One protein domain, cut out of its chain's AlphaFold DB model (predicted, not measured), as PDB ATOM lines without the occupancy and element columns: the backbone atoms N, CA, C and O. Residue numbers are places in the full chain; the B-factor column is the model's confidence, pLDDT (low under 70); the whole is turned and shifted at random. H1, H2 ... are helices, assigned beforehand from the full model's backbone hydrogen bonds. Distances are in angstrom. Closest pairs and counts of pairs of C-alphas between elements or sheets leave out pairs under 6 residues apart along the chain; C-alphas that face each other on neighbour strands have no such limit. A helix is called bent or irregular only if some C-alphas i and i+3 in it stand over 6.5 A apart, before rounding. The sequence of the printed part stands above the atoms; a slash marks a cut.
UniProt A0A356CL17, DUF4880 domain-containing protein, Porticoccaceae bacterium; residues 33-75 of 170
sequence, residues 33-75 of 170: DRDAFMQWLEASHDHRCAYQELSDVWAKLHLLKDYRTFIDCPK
ATOM      1  N   ASP A  33      21.204  -1.749 -46.638       96.25
ATOM      2  CA  ASP A  33      22.466  -2.120 -46.004       96.25
ATOM      3  C   ASP A  33      22.685  -3.631 -46.031       96.25
ATOM      4  O   ASP A  33      23.805  -4.090 -46.246       96.25
ATOM      5  N   ARG A  34      21.611  -4.412 -45.876       95.50
ATOM      6  CA  ARG A  34      21.655  -5.874 -46.017       95.50
ATOM      7  C   ARG A  34      22.035  -6.283 -47.439       95.50
ATOM      8  O   ARG A  34      22.865  -7.172 -47.599       95.50
ATOM      9  N   ASP A  35      21.516  -5.598 -48.456       97.06
ATOM     10  CA  ASP A  35      21.915  -5.835 -49.849       97.06
ATOM     11  C   ASP A  35      23.392  -5.489 -50.088       97.06
ATOM     12  O   ASP A  35      24.100  -6.221 -50.778       97.06
ATOM     13  N   ALA A  36      23.882  -4.391 -49.499       96.88
ATOM     14  CA  ALA A  36      25.293  -4.007 -49.582       96.88
ATOM     15  C   ALA A  36      26.210  -5.022 -48.881       96.88
ATOM     16  O   ALA A  36      27.277  -5.354 -49.398       96.88
ATOM     17  N   PHE A  37      25.777  -5.559 -47.741       97.06
ATOM     18  CA  PHE A  37      26.480  -6.625 -47.039       97.06
ATOM     19  C   PHE A  37      26.535  -7.921 -47.859       97.06
ATOM     20  O   PHE A  37      27.600  -8.526 -47.978       97.06
ATOM     21  N   MET A  38      25.429  -8.317 -48.497       97.50
ATOM     22  CA  MET A  38      25.417  -9.482 -49.390       97.50
ATOM     23  C   MET A  38      26.361  -9.294 -50.582       97.50
ATOM     24  O   MET A  38      27.142 -10.188 -50.891       97.50
ATOM     25  N   GLN A  39      26.372  -8.106 -51.193       97.81
ATOM     26  CA  GLN A  39      27.329  -7.784 -52.257       97.81
ATOM     27  C   GLN A  39      28.780  -7.866 -51.770       97.81
ATOM     28  O   GLN A  39      29.645  -8.365 -52.489       97.81
ATOM     29  N   TRP A  40      29.057  -7.414 -50.544       97.44
ATOM     30  CA  TRP A  40      30.383  -7.536 -49.941       97.44
ATOM     31  C   TRP A  40      30.785  -9.005 -49.734       97.44
ATOM     32  O   TRP A  40      31.904  -9.369 -50.093       97.44
ATOM     33  N   LEU A  41      29.883  -9.869 -49.255       97.06
ATOM     34  CA  LEU A  41      30.130 -11.314 -49.136       97.06
ATOM     35  C   LEU A  41      30.353 -11.994 -50.497       97.06
ATOM     36  O   LEU A  41      31.154 -12.921 -50.623       97.06
ATOM     37  N   GLU A  42      29.646 -11.567 -51.537       97.00
ATOM     38  CA  GLU A  42      29.794 -12.138 -52.878       97.00
ATOM     39  C   GLU A  42      31.086 -11.686 -53.571       97.00
ATOM     40  O   GLU A  42      31.622 -12.429 -54.396       97.00
ATOM     41  N   ALA A  43      31.630 -10.524 -53.192       96.06
ATOM     42  CA  ALA A  43      32.782  -9.910 -53.844       96.06
ATOM     43  C   ALA A  43      34.055 -10.773 -53.819       96.06
ATOM     44  O   ALA A  43      34.825 -10.745 -54.779       96.06
ATOM     45  N   SER A  44      34.304 -11.539 -52.751       95.12
ATOM     46  CA  SER A  44      35.464 -12.435 -52.684       95.12
ATOM     47  C   SER A  44      35.229 -13.642 -51.775       95.12
ATOM     48  O   SER A  44      34.352 -13.644 -50.911       95.12
ATOM     49  N   HIS A  45      36.018 -14.700 -51.979       93.81
ATOM     50  CA  HIS A  45      36.011 -15.852 -51.075       93.81
ATOM     51  C   HIS A  45      36.500 -15.470 -49.672       93.81
ATOM     52  O   HIS A  45      35.875 -15.867 -48.691       93.81
ATOM     53  N   ASP A  46      37.537 -14.636 -49.596       93.81
ATOM     54  CA  ASP A  46      38.149 -14.184 -48.345       93.81
ATOM     55  C   ASP A  46      37.159 -13.425 -47.454       93.81
ATOM     56  O   ASP A  46      37.157 -13.619 -46.242       93.81
ATOM     57  N   HIS A  47      36.259 -12.622 -48.037       94.81
ATOM     58  CA  HIS A  47      35.207 -11.930 -47.281       94.81
ATOM     59  C   HIS A  47      34.245 -12.917 -46.608       94.81
ATOM     60  O   HIS A  47      33.888 -12.740 -45.442       94.81
ATOM     61  N   ARG A  48      33.849 -13.982 -47.319       95.69
ATOM     62  CA  ARG A  48      32.982 -15.028 -46.752       95.69
ATOM     63  C   ARG A  48      33.682 -15.785 -45.640       95.69
ATOM     64  O   ARG A  48      33.067 -16.017 -44.606       95.69
ATOM     65  N   CYS A  49      34.948 -16.143 -45.846       94.38
ATOM     66  CA  CYS A  49      35.735 -16.836 -44.835       94.38
ATOM     67  C   CYS A  49      35.905 -15.975 -43.578       94.38
ATOM     68  O   CYS A  49      35.603 -16.455 -42.489       94.38
ATOM     69  N   ALA A  50      36.270 -14.694 -43.720       94.44
ATOM     70  CA  ALA A  50      36.405 -13.782 -42.580       94.44
ATOM     71  C   ALA A  50      35.099 -13.651 -41.800       94.44
ATOM     72  O   ALA A  50      35.087 -13.799 -40.581       94.44
ATOM     73  N   TYR A  51      33.985 -13.415 -42.499       96.06
ATOM     74  CA  TYR A  51      32.679 -13.319 -41.857       96.06
ATOM     75  C   TYR A  51      32.301 -14.611 -41.130       96.06
ATOM     76  O   TYR A  51      31.837 -14.554 -39.994       96.06
ATOM     77  N   GLN A  52      32.521 -15.769 -41.756       95.19
ATOM     78  CA  GLN A  52      32.201 -17.059 -41.160       95.19
ATOM     79  C   GLN A  52      33.003 -17.294 -39.875       95.19
ATOM     80  O   GLN A  52      32.405 -17.565 -38.833       95.19
ATOM     81  N   GLU A  53      34.326 -17.124 -39.920       92.81
ATOM     82  CA  GLU A  53      35.186 -17.301 -38.745       92.81
ATOM     83  C   GLU A  53      34.776 -16.378 -37.596       92.81
ATOM     84  O   GLU A  53      34.677 -16.806 -36.442       92.81
ATOM     85  N   LEU A  54      34.475 -15.118 -37.909       93.44
ATOM     86  CA  LEU A  54      34.111 -14.144 -36.894       93.44
ATOM     87  C   LEU A  54      32.704 -14.409 -36.335       93.44
ATOM     88  O   LEU A  54      32.499 -14.344 -35.122       93.44
ATOM     89  N   SER A  55      31.751 -14.806 -37.181       94.00
ATOM     90  CA  SER A  55      30.397 -15.181 -36.757       94.00
ATOM     91  C   SER A  55      30.390 -16.384 -35.805       94.00
ATOM     92  O   SER A  55      29.632 -16.390 -34.833       94.00
ATOM     93  N   ASP A  56      31.295 -17.348 -35.997       93.25
ATOM     94  CA  ASP A  56      31.457 -18.496 -35.103       93.25
ATOM     95  C   ASP A  56      31.940 -18.072 -33.710       93.25
ATOM     96  O   ASP A  56      31.490 -18.612 -32.692       93.25
ATOM     97  N   VAL A  57      32.869 -17.114 -33.641       92.81
ATOM     98  CA  VAL A  57      33.354 -16.561 -32.367       92.81
ATOM     99  C   VAL A  57      32.229 -15.813 -31.655       92.81
ATOM    100  O   VAL A  57      31.993 -16.052 -30.468       92.81
ATOM    101  N   TRP A  58      31.485 -14.972 -32.373       91.12
ATOM    102  CA  TRP A  58      30.344 -14.243 -31.821       91.12
ATOM    103  C   TRP A  58      29.244 -15.181 -31.317       91.12
ATOM    104  O   TRP A  58      28.783 -15.026 -30.188       91.12
ATOM    105  N   ALA A  59      28.886 -16.217 -32.077       91.00
ATOM    106  CA  ALA A  59      27.907 -17.213 -31.645       91.00
ATOM    107  C   ALA A  59      28.324 -17.903 -30.332       91.00
ATOM    108  O   ALA A  59      27.508 -18.065 -29.420       91.00
ATOM    109  N   LYS A  60      29.611 -18.253 -30.186       91.31
ATOM    110  CA  LYS A  60      30.157 -18.825 -28.942       91.31
ATOM    111  C   LYS A  60      30.091 -17.837 -27.776       91.31
ATOM    112  O   LYS A  60      29.770 -18.241 -26.658       91.31
ATOM    113  N   LEU A  61      30.369 -16.556 -28.018       89.62
ATOM    114  CA  LEU A  61      30.282 -15.506 -26.998       89.62
ATOM    115  C   LEU A  61      28.840 -15.280 -26.525       89.62
ATOM    116  O   LEU A  61      28.608 -15.185 -25.318       89.62
ATOM    117  N   HIS A  62      27.874 -15.247 -27.445       87.56
ATOM    118  CA  HIS A  62      26.451 -15.145 -27.108       87.56
ATOM    119  C   HIS A  62      25.988 -16.326 -26.257       87.56
ATOM    120  O   HIS A  62      25.380 -16.130 -25.207       87.56
ATOM    121  N   LEU A  63      26.379 -17.540 -26.642       88.12
ATOM    122  CA  LEU A  63      26.085 -18.740 -25.870       88.12
ATOM    123  C   LEU A  63      26.644 -18.638 -24.441       88.12
ATOM    124  O   LEU A  63      25.925 -18.907 -23.481       88.12
ATOM    125  N   LEU A  64      27.888 -18.177 -24.263       88.81
ATOM    126  CA  LEU A  64      28.472 -17.956 -22.931       88.81
ATOM    127  C   LEU A  64      27.715 -16.904 -22.105       88.81
ATOM    128  O   LEU A  64      27.558 -17.071 -20.892       88.81
ATOM    129  N   LYS A  65      27.255 -15.824 -22.744       86.12
ATOM    130  CA  LYS A  65      26.469 -14.770 -22.092       86.12
ATOM    131  C   LYS A  65      25.156 -15.323 -21.538       86.12
ATOM    132  O   LYS A  65      24.802 -14.996 -20.406       86.12
ATOM    133  N   ASP A  66      24.499 -16.209 -22.278       83.75
ATOM    134  CA  ASP A  66      23.264 -16.853 -21.832       83.75
ATOM    135  C   ASP A  66      23.515 -17.755 -20.618       83.75
ATOM    136  O   ASP A  66      22.801 -17.655 -19.621       83.75
ATOM    137  N   TYR A  67      24.590 -18.553 -20.614       83.81
ATOM    138  CA  TYR A  67      24.946 -19.390 -19.455       83.81
ATOM    139  C   TYR A  67      25.186 -18.592 -18.174       83.81
ATOM    140  O   TYR A  67      24.830 -19.049 -17.086       83.81
ATOM    141  N   ARG A  68      25.752 -17.389 -18.281       78.94
ATOM    142  CA  ARG A  68      25.989 -16.532 -17.118       78.94
ATOM    143  C   ARG A  68      24.689 -16.171 -16.397       78.94
ATOM    144  O   ARG A  68      24.656 -16.197 -15.171       78.94
ATOM    145  N   THR A  69      23.599 -15.952 -17.133       77.31
ATOM    146  CA  THR A  69      22.289 -15.668 -16.523       77.31
ATOM    147  C   THR A  69      21.745 -16.840 -15.701       77.31
ATOM    148  O   THR A  69      21.103 -16.620 -14.675       77.31
ATOM    149  N   PHE A  70      22.060 -18.084 -16.081       73.56
ATOM    150  CA  PHE A  70      21.687 -19.273 -15.308       73.56
ATOM    151  C   PHE A  70      22.512 -19.437 -14.027       73.56
ATOM    152  O   PHE A  70      21.996 -19.942 -13.032       73.56
ATOM    153  N   ILE A  71      23.779 -19.018 -14.038       77.81
ATOM    154  CA  ILE A  71      24.678 -19.108 -12.877       77.81
ATOM    155  C   ILE A  71      24.361 -18.007 -11.855       77.81
ATOM    156  O   ILE A  71      24.382 -18.258 -10.650       77.81
ATOM    157  N   ASP A  72      24.012 -16.811 -12.329       74.81
ATOM    158  CA  ASP A  72      23.771 -15.628 -11.491       74.81
ATOM    159  C   ASP A  72      22.417 -15.651 -10.756       74.81
ATOM    160  O   ASP A  72      22.148 -14.784  -9.926       74.81
ATOM    161  N   CYS A  73      21.580 -16.664 -10.990       62.47
ATOM    162  CA  CYS A  73      20.444 -17.000 -10.136       62.47
ATOM    163  C   CYS A  73      20.823 -18.165  -9.211       62.47
ATOM    164  O   CYS A  73      20.411 -19.302  -9.465       62.47
ATOM    165  N   PRO A  74      21.583 -17.931  -8.119       65.50
ATOM    166  CA  PRO A  74      21.792 -18.948  -7.110       65.50
ATOM    167  C   PRO A  74      20.436 -19.227  -6.469       65.50
ATOM    168  O   PRO A  74      19.990 -18.539  -5.552       65.50
ATOM    169  N   LYS A  75      19.749 -20.251  -6.974       69.62
ATOM    170  CA  LYS A  75      18.637 -20.869  -6.271       69.62
ATOM    171  C   LYS A  75      19.239 -21.437  -4.997       69.62
ATOM    172  O   LYS A  75      19.824 -22.518  -5.019       69.62
TER     173      LYS A  75
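This is residues 33 to 75 of the 170 residues of the protein "DUF4880 domain-containing protein" of Porticoccaceae bacterium (UniProt A0A356CL17). A short helix, H1, and a long helix, H2, meet at one corner and make an uneven V, with H2 as the long arm and a short tail, residues 72 to 75, running on past its far end. Most of H2 stands free, and it makes the longest axis of the whole. The printed part has 43 residues with two named helices, H1 then H2, and no named strand; the class is all helix. It is extended, with a radius of gyration of the C-alphas of 16.0 A and spans of 51 by 20 by 6 A.

H1 is residues 33 to 43, from C-alpha 33 at (22.466, -2.120, -46.004) to C-alpha 43 at (32.782, -9.910, -53.844), 15.1 A from first to last C-alpha. After Ser 44, H2 takes residues 45 to 71, 40.0 A from C-alpha 45 at (36.011, -15.852, -51.075) to C-alpha 71 at (24.678, -19.108, -12.877). Neither helix is bent.

The link from H1 to H2 is tight, with one residue between them. The two helices touch only at the corner by this link, with 5 pairs of C-alphas within 8 A. H2 touches H1 with residues 47 to 51 alone. The closest C-alphas of the two helices are those of Leu 41 and Arg 48, 5.3 A apart. Their lines stand at a steep tilt of 52 degrees, and they run opposite ways. In H1 every O i to N i+4 pair is within hydrogen-bond range; in H2 21 of 23 are.

The outline is a rod, and the two C-alphas farthest apart are those of Ala 43 and Lys 75, at 50.8 A. Residues 52 to 75, of which 52 to 71 belong to H2, stand free. The printed part has no cut. Its mean pLDDT is 89.5, and residues 73 to 75 are under 70.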